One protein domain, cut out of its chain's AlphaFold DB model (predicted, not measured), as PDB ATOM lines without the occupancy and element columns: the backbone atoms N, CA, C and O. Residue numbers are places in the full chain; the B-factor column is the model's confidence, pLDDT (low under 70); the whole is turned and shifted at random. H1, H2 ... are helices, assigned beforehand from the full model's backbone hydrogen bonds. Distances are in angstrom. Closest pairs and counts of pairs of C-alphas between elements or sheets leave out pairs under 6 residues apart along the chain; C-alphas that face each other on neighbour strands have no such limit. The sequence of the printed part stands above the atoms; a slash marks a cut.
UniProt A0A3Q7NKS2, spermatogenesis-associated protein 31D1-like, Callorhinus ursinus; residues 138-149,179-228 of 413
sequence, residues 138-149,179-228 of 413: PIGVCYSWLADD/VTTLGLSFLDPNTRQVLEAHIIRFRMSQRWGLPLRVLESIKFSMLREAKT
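What this domain is: This is residues 138 to 149 and 179 to 228 of the 413 residues of the protein "spermatogenesis-associated protein 31D1-like" of Callorhinus ursinus (UniProt A0A3Q7NKS2). The long helix H2 has the shorter helix H1 set steeply against its side, while H3 sticks out beyond H2's last residue as a free arm that touches neither helix. At H2's other end the unnamed stretch of residues 179 to 188 curves back as a hook. The printed part has 62 residues with three named helices, H1, H2 and H3 in that order, and no named strand; its class is all helix. It is extended, with a radius of gyration of the C-alphas of 17.3 A, and spans 57 by 27 by 17 A, the arm adding much of the length.

How they stand to each other: H1, residues 139 to 149, touches H2, residues 189 to 208, through residues 197 to 204 of H2 alone. Their closest C-alphas, those of Ile 139 and Ala 197, are 6.3 A apart. The two run the same way at a steep tilt of 56 degrees. H3, residues 212 to 228, is apart from both, though a tight link of 3 residues joins it to H2. Every O i to N i+4 pair is within hydrogen-bond range in H2, against 5 of 7 in H1 and 12 of 13 in H3.

Where its parts are: H1 begins with C-alpha 139 at (-28.105, -34.101, 11.304) and measures 16.0 A from first to last C-alpha. H2 begins with C-alpha 189 at (-16.820, -29.313, 0.065) and measures 28.3 A. H3 measures 24.5 A and ends with C-alpha 228 at (-29.202, -56.406, 42.105).

The domain as a whole: The two C-alphas farthest apart, those of Ser 185 and Thr 228, are 57.2 A apart. Residues 206 to 228 stand free; without them the body spans 31 by 18 by 14 A. Residues 150 to 178 are not printed, and C-alphas 149 and 179 are 14.3 A apart across this cut. The mean pLDDT of the printed part is 70.9, with 31 residues under 70: 146 to 149, 179 to 185, 208 to 217 and 219 to 228.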
ATOM      1  N   PRO A 138     -28.784 -37.910  14.081       79.69
ATOM      2  CA  PRO A 138     -28.917 -37.601  12.658       79.69
ATOM      3  C   PRO A 138     -29.012 -36.089  12.435       79.69
ATOM      4  O   PRO A 138     -29.783 -35.409  13.111       79.69
ATOM      5  N   ILE A 139     -28.264 -35.557  11.465       78.00
ATOM      6  CA  ILE A 139     -28.105 -34.101  11.304       78.00
ATOM      7  C   ILE A 139     -29.431 -33.366  11.034       78.00
ATOM      8  O   ILE A 139     -29.625 -32.258  11.522       78.00
ATOM      9  N   GLY A 140     -30.390 -34.015  10.360       78.44
ATOM     10  CA  GLY A 140     -31.736 -33.473  10.144       78.44
ATOM     11  C   GLY A 140     -32.511 -33.185  11.437       78.44
ATOM     12  O   GLY A 140     -33.232 -32.195  11.494       78.44
ATOM     13  N   VAL A 141     -32.313 -33.977  12.499       78.56
ATOM     14  CA  VAL A 141     -32.940 -33.723  13.812       78.56
ATOM     15  C   VAL A 141     -32.338 -32.473  14.455       78.56
ATOM     16  O   VAL A 141     -33.068 -31.633  14.970       78.56
ATOM     17  N   CYS A 142     -31.016 -32.300  14.351       76.88
ATOM     18  CA  CYS A 142     -30.340 -31.091  14.820       76.88
ATOM     19  C   CYS A 142     -30.788 -29.836  14.054       76.88
ATOM     20  O   CYS A 142     -30.920 -28.779  14.662       76.88
ATOM     21  N   TYR A 143     -31.043 -29.939  12.743       75.19
ATOM     22  CA  TYR A 143     -31.588 -28.826  11.958       75.19
ATOM     23  C   TYR A 143     -33.030 -28.468  12.335       75.19
ATOM     24  O   TYR A 143     -33.363 -27.287  12.297       75.19
ATOM     25  N   SER A 144     -33.871 -29.440  12.712       75.44
ATOM     26  CA  SER A 144     -35.210 -29.147  13.243       75.44
ATOM     27  C   SER A 144     -35.129 -28.401  14.574       75.44
ATOM     28  O   SER A 144     -35.707 -27.330  14.690       75.44
ATOM     29  N   TRP A 145     -34.337 -28.890  15.536       71.50
ATOM     30  CA  TRP A 145     -34.177 -28.229  16.843       71.50
ATOM     31  C   TRP A 145     -33.541 -26.830  16.751       71.50
ATOM     32  O   TRP A 145     -33.771 -25.994  17.616       71.50
ATOM     33  N   LEU A 146     -32.759 -26.557  15.699       69.88
ATOM     34  CA  LEU A 146     -32.242 -25.219  15.385       69.88
ATOM     35  C   LEU A 146     -33.266 -24.294  14.708       69.88
ATOM     36  O   LEU A 146     -33.000 -23.101  14.604       69.88
ATOM     37  N   ALA A 147     -34.391 -24.807  14.203       67.50
ATOM     38  CA  ALA A 147     -35.427 -23.979  13.587       67.50
ATOM     39  C   ALA A 147     -36.319 -23.313  14.647       67.50
ATOM     40  O   ALA A 147     -36.652 -22.139  14.503       67.50
ATOM     41  N   ASP A 148     -36.636 -24.037  15.724       57.91
ATOM     42  CA  ASP A 148     -37.496 -23.568  16.821       57.91
ATOM     43  C   ASP A 148     -36.855 -22.388  17.593       57.91
ATOM     44  O   ASP A 148     -37.536 -21.453  18.023       57.91
ATOM     45  N   ASP A 149     -35.520 -22.389  17.689       55.41
ATOM     46  CA  ASP A 149     -34.695 -21.324  18.284       55.41
ATOM     47  C   ASP A 149     -34.753 -19.978  17.528       55.41
ATOM     48  O   ASP A 149     -34.448 -18.934  18.107       55.41
ATOM     49  N   VAL A 179     -24.988 -20.911   8.704       46.72
ATOM     50  CA  VAL A 179     -23.798 -20.198   9.158       46.72
ATOM     51  C   VAL A 179     -23.300 -19.520   7.893       46.72
ATOM     52  O   VAL A 179     -22.911 -20.239   6.973       46.72
ATOM     53  N   THR A 180     -23.415 -18.190   7.803       47.88
ATOM     54  CA  THR A 180     -23.082 -17.408   6.601       47.88
ATOM     55  C   THR A 180     -21.589 -17.533   6.338       47.88
ATOM     56  O   THR A 180     -20.761 -16.748   6.795       47.88
ATOM     57  N   THR A 181     -21.242 -18.631   5.682       53.47
ATOM     58  CA  THR A 181     -19.898 -19.186   5.624       53.47
ATOM     59  C   THR A 181     -19.210 -18.517   4.459       53.47
ATOM     60  O   THR A 181     -19.163 -19.063   3.355       53.47
ATOM     61  N   LEU A 182     -18.727 -17.300   4.743       56.12
ATOM     62  CA  LEU A 182     -17.755 -16.550   3.951       56.12
ATOM     63  C   LEU A 182     -16.807 -17.558   3.297       56.12
ATOM     64  O   LEU A 182     -16.137 -18.300   4.014       56.12
ATOM     65  N   GLY A 183     -16.880 -17.679   1.968       56.41
ATOM     66  CA  GLY A 183     -16.566 -18.928   1.270       56.41
ATOM     67  C   GLY A 183     -15.197 -19.496   1.633       56.41
ATOM     68  O   GLY A 183     -14.189 -19.022   1.122       56.41
ATOM     69  N   LEU A 184     -15.169 -20.524   2.492       65.88
ATOM     70  CA  LEU A 184     -13.941 -21.166   2.973       65.88
ATOM     71  C   LEU A 184     -13.350 -22.062   1.872       65.88
ATOM     72  O   LEU A 184     -13.361 -23.285   1.976       65.88
ATOM     73  N   SER A 185     -12.864 -21.439   0.799       68.19
ATOM     74  CA  SER A 185     -12.346 -22.073  -0.422       68.19
ATOM     75  C   SER A 185     -11.102 -22.939  -0.207       68.19
ATOM     76  O   SER A 185     -10.746 -23.717  -1.086       68.19
ATOM     77  N   PHE A 186     -10.465 -22.848   0.965       80.31
ATOM     78  CA  PHE A 186      -9.380 -23.737   1.384       80.31
ATOM     79  C   PHE A 186      -9.863 -25.106   1.899       80.31
ATOM     80  O   PHE A 186      -9.038 -25.982   2.150       80.31
ATOM     81  N   LEU A 187     -11.175 -25.301   2.089       80.25
ATOM     82  CA  LEU A 187     -11.763 -26.581   2.487       80.25
ATOM     83  C   LEU A 187     -12.461 -27.253   1.305       80.25
ATOM     84  O   LEU A 187     -13.329 -26.662   0.664       80.25
ATOM     85  N   ASP A 188     -12.149 -28.533   1.089       86.88
ATOM     86  CA  ASP A 188     -12.939 -29.404   0.218       86.88
ATOM     87  C   ASP A 188     -14.424 -29.407   0.665       86.88
ATOM     88  O   ASP A 188     -14.703 -29.481   1.871       86.88
ATOM     89  N   PRO A 189     -15.397 -29.349  -0.270       83.81
ATOM     90  CA  PRO A 189     -16.820 -29.313   0.065       83.81
ATOM     91  C   PRO A 189     -17.304 -30.455   0.969       83.81
ATOM     92  O   PRO A 189     -18.173 -30.226   1.812       83.81
ATOM     93  N   ASN A 190     -16.744 -31.662   0.839       85.19
ATOM     94  CA  ASN A 190     -17.141 -32.811   1.659       85.19
ATOM     95  C   ASN A 190     -16.633 -32.648   3.100       85.19
ATOM     96  O   ASN A 190     -17.390 -32.786   4.063       85.19
ATOM     97  N   THR A 191     -15.367 -32.260   3.244       85.12
ATOM     98  CA  THR A 191     -14.702 -31.931   4.510       85.12
ATOM     99  C   THR A 191     -15.450 -30.818   5.242       85.12
ATOM    100  O   THR A 191     -15.726 -30.935   6.439       85.12
ATOM    101  N   ARG A 192     -15.861 -29.768   4.520       84.81
ATOM    102  CA  ARG A 192     -16.697 -28.687   5.053       84.81
ATOM    103  C   ARG A 192     -18.044 -29.198   5.576       84.81
ATOM    104  O   ARG A 192     -18.384 -28.885   6.714       84.81
ATOM    105  N   GLN A 193     -18.773 -30.022   4.818       84.56
ATOM    106  CA  GLN A 193     -20.045 -30.604   5.278       84.56
ATOM    107  C   GLN A 193     -19.870 -31.482   6.529       84.56
ATOM    108  O   GLN A 193     -20.687 -31.412   7.451       84.56
ATOM    109  N   VAL A 194     -18.793 -32.273   6.608       87.06
ATOM    110  CA  VAL A 194     -18.473 -33.090   7.793       87.06
ATOM    111  C   VAL A 194     -18.195 -32.209   9.016       87.06
ATOM    112  O   VAL A 194     -18.709 -32.497  10.102       87.06
ATOM    113  N   LEU A 195     -17.440 -31.117   8.851       88.12
ATOM    114  CA  LEU A 195     -17.147 -30.155   9.919       88.12
ATOM    115  C   LEU A 195     -18.399 -29.393  10.375       88.12
ATOM    116  O   LEU A 195     -18.666 -29.338  11.575       88.12
ATOM    117  N   GLU A 196     -19.207 -28.870   9.451       86.38
ATOM    118  CA  GLU A 196     -20.476 -28.196   9.761       86.38
ATOM    119  C   GLU A 196     -21.431 -29.141  10.512       86.38
ATOM    120  O   GLU A 196     -21.939 -28.795  11.585       86.38
ATOM    121  N   ALA A 197     -21.593 -30.379  10.031       85.44
ATOM    122  CA  ALA A 197     -22.411 -31.391  10.694       85.44
ATOM    123  C   ALA A 197     -21.856 -31.812  12.067       85.44
ATOM    124  O   ALA A 197     -22.634 -32.149  12.965       85.44
ATOM    125  N   HIS A 198     -20.534 -31.800  12.265       86.62
ATOM    126  CA  HIS A 198     -19.921 -32.025  13.575       86.62
ATOM    127  C   HIS A 198     -20.199 -30.858  14.532       86.62
ATOM    128  O   HIS A 198     -20.660 -31.095  15.648       86.62
ATOM    129  N   ILE A 199     -19.984 -29.611  14.099       86.00
ATOM    130  CA  ILE A 199     -20.191 -28.396  14.906       86.00
ATOM    131  C   ILE A 199     -21.654 -28.272  15.347       86.00
ATOM    132  O   ILE A 199     -21.924 -28.045  16.528       86.00
ATOM    133  N   ILE A 200     -22.604 -28.473  14.429       84.81
ATOM    134  CA  ILE A 200     -24.045 -28.455  14.727       84.81
ATOM    135  C   ILE A 200     -24.387 -29.513  15.785       84.81
ATOM    136  O   ILE A 200     -25.029 -29.207  16.792       84.81
ATOM    137  N   ARG A 201     -23.915 -30.750  15.598       84.19
ATOM    138  CA  ARG A 201     -24.199 -31.859  16.516       84.19
ATOM    139  C   ARG A 201     -23.538 -31.677  17.883       84.19
ATOM    140  O   ARG A 201     -24.149 -32.019  18.891       84.19
ATOM    141  N   PHE A 202     -22.333 -31.107  17.927       81.94
ATOM    142  CA  PHE A 202     -21.649 -30.735  19.165       81.94
ATOM    143  C   PHE A 202     -22.420 -29.646  19.922       81.94
ATOM    144  O   PHE A 202     -22.681 -29.798  21.111       81.94
ATOM    145  N   ARG A 203     -22.881 -28.583  19.245       81.00
ATOM    146  CA  ARG A 203     -23.720 -27.550  19.884       81.00
ATOM    147  C   ARG A 203     -25.014 -28.139  20.458       81.00
ATOM    148  O   ARG A 203     -25.380 -27.798  21.579       81.00
ATOM    149  N   MET A 204     -25.662 -29.061  19.743       77.50
ATOM    150  CA  MET A 204     -26.839 -29.773  20.258       77.50
ATOM    151  C   MET A 204     -26.511 -30.668  21.462       77.50
ATOM    152  O   MET A 204     -27.274 -30.667  22.425       77.50
ATOM    153  N   SER A 205     -25.382 -31.387  21.467       76.75
ATOM    154  CA  SER A 205     -24.998 -32.222  22.617       76.75
ATOM    155  C   SER A 205     -24.530 -31.411  23.831       76.75
ATOM    156  O   SER A 205     -24.652 -31.901  24.947       76.75
ATOM    157  N   GLN A 206     -24.056 -30.170  23.649       75.12
ATOM    158  CA  GLN A 206     -23.799 -29.239  24.758       75.12
ATOM    159  C   GLN A 206     -25.075 -28.578  25.304       75.12
ATOM    160  O   GLN A 206     -25.131 -28.288  26.494       75.12
ATOM    161  N   ARG A 207     -26.096 -28.337  24.465       74.31
ATOM    162  CA  ARG A 207     -27.371 -27.727  24.894       74.31
ATOM    163  C   ARG A 207     -28.345 -28.728  25.527       74.31
ATOM    164  O   ARG A 207     -29.061 -28.363  26.449       74.31
ATOM    165  N   TRP A 208     -28.375 -29.966  25.027       68.75
ATOM    166  CA  TRP A 208     -29.386 -30.975  25.381       68.75
ATOM    167  C   TRP A 208     -28.806 -32.294  25.926       68.75
ATOM    168  O   TRP A 208     -29.558 -33.201  26.280       68.75
ATOM    169  N   GLY A 209     -27.479 -32.441  25.984       69.00
ATOM    170  CA  GLY A 209     -26.823 -33.574  26.639       69.00
ATOM    171  C   GLY A 209     -26.515 -33.275  28.107       69.00
ATOM    172  O   GLY A 209     -26.153 -32.154  28.455       69.00
ATOM    173  N   LEU A 210     -26.613 -34.285  28.979       66.62
ATOM    174  CA  LEU A 210     -26.157 -34.136  30.365       66.62
ATOM    175  C   LEU A 210     -24.618 -34.034  30.430       66.62
ATOM    176  O   LEU A 210     -23.930 -34.567  29.552       66.62
ATOM    177  N   PRO A 211     -24.046 -33.418  31.484       68.44
ATOM    178  CA  PRO A 211     -22.604 -33.430  31.717       68.44
ATOM    179  C   PRO A 211     -22.054 -34.860  31.811       68.44
ATOM    180  O   PRO A 211     -22.698 -35.737  32.387       68.44
ATOM    181  N   LEU A 212     -20.832 -35.091  31.316       64.12
ATOM    182  CA  LEU A 212     -20.225 -36.431  31.210       64.12
ATOM    183  C   LEU A 212     -20.268 -37.240  32.524       64.12
ATOM    184  O   LEU A 212     -20.585 -38.425  32.502       64.12
ATOM    185  N   ARG A 213     -20.076 -36.579  33.673       58.78
ATOM    186  CA  ARG A 213     -20.152 -37.196  35.011       58.78
ATOM    187  C   ARG A 213     -21.530 -37.773  35.354       58.78
ATOM    188  O   ARG A 213     -21.622 -38.763  36.070       58.78
ATOM    189  N   VAL A 214     -22.601 -37.176  34.831       65.62
ATOM    190  CA  VAL A 214     -23.981 -37.658  35.014       65.62
ATOM    191  C   VAL A 214     -24.260 -38.856  34.100       65.62
ATOM    192  O   VAL A 214     -25.019 -39.753  34.446       65.62
ATOM    193  N   LEU A 215     -23.597 -38.935  32.945       66.19
ATOM    194  CA  LEU A 215     -23.649 -40.119  32.081       66.19
ATOM    195  C   LEU A 215     -22.860 -41.297  32.655       66.19
ATOM    196  O   LEU A 215     -23.279 -42.445  32.510       66.19
ATOM    197  N   GLU A 216     -21.742 -41.018  33.318       68.12
ATOM    198  CA  GLU A 216     -20.969 -42.004  34.073       68.12
ATOM    199  C   GLU A 216     -21.786 -42.547  35.258       68.12
ATOM    200  O   GLU A 216     -21.874 -43.767  35.415       68.12
ATOM    201  N   SER A 217     -22.480 -41.689  36.018       66.81
ATOM    202  CA  SER A 217     -23.352 -42.142  37.113       66.81
ATOM    203  C   SER A 217     -24.611 -42.877  36.632       66.81
ATOM    204  O   SER A 217     -24.957 -43.902  37.216       66.81
ATOM    205  N   ILE A 218     -25.253 -42.453  35.534       72.56
ATOM    206  CA  ILE A 218     -26.382 -43.189  34.927       72.56
ATOM    207  C   ILE A 218     -25.933 -44.582  34.459       72.56
ATOM    208  O   ILE A 218     -26.603 -45.570  34.761       72.56
ATOM    209  N   LYS A 219     -24.782 -44.693  33.778       69.81
ATOM    210  CA  LYS A 219     -24.199 -46.000  33.414       69.81
ATOM    211  C   LYS A 219     -23.959 -46.872  34.643       69.81
ATOM    212  O   LYS A 219     -24.280 -48.057  34.610       69.81
ATOM    213  N   PHE A 220     -23.412 -46.294  35.711       64.75
ATOM    214  CA  PHE A 220     -23.141 -47.012  36.952       64.75
ATOM    215  C   PHE A 220     -24.431 -47.478  37.649       64.75
ATOM    216  O   PHE A 220     -24.482 -48.623  38.089       64.75
ATOM    217  N   SER A 221     -25.493 -46.659  37.679       63.28
ATOM    218  CA  SER A 221     -26.805 -47.061  38.218       63.28
ATOM    219  C   SER A 221     -27.401 -48.222  37.428       63.28
ATOM    220  O   SER A 221     -27.693 -49.262  38.010       63.28
ATOM    221  N   MET A 222     -27.469 -48.110  36.095       64.50
ATOM    222  CA  MET A 222     -27.990 -49.178  35.231       64.50
ATOM    223  C   MET A 222     -27.189 -50.485  35.377       64.50
ATOM    224  O   MET A 222     -27.773 -51.567  35.410       64.50
ATOM    225  N   LEU A 223     -25.860 -50.401  35.516       58.59
ATOM    226  CA  LEU A 223     -24.994 -51.567  35.733       58.59
ATOM    227  C   LEU A 223     -25.132 -52.159  37.149       58.59
ATOM    228  O   LEU A 223     -24.951 -53.364  37.326       58.59
ATOM    229  N   ARG A 224     -25.459 -51.337  38.155       53.56
ATOM    230  CA  ARG A 224     -25.749 -51.781  39.526       53.56
ATOM    231  C   ARG A 224     -27.118 -52.454  39.608       53.56
ATOM    232  O   ARG A 224     -27.204 -53.550  40.149       53.56
ATOM    233  N   GLU A 225     -28.149 -51.848  39.022       53.56
ATOM    234  CA  GLU A 225     -29.506 -52.405  38.922       53.56
ATOM    235  C   GLU A 225     -29.493 -53.783  38.244       53.56
ATOM    236  O   GLU A 225     -30.103 -54.720  38.753       53.56
ATOM    237  N   ALA A 226     -28.710 -53.945  37.170       54.16
ATOM    238  CA  ALA A 226     -28.516 -55.224  36.481       54.16
ATOM    239  C   ALA A 226     -27.783 -56.304  37.310       54.16
ATOM    240  O   ALA A 226     -27.813 -57.471  36.930       54.16
ATOM    241  N   LYS A 227     -27.129 -55.942  38.426       50.44
ATOM    242  CA  LYS A 227     -26.514 -56.888  39.380       50.44
ATOM    243  C   LYS A 227     -27.369 -57.154  40.619       50.44
ATOM    244  O   LYS A 227     -27.165 -58.168  41.274       50.44
ATOM    245  N   THR A 228     -28.282 -56.246  40.966       41.91
ATOM    246  CA  THR A 228     -29.202 -56.406  42.105       41.91
ATOM    247  C   THR A 228     -30.552 -56.994  41.713       41.91
ATOM    248  O   THR A 228     -31.369 -57.254  42.590       41.91
TER     249      THR A 228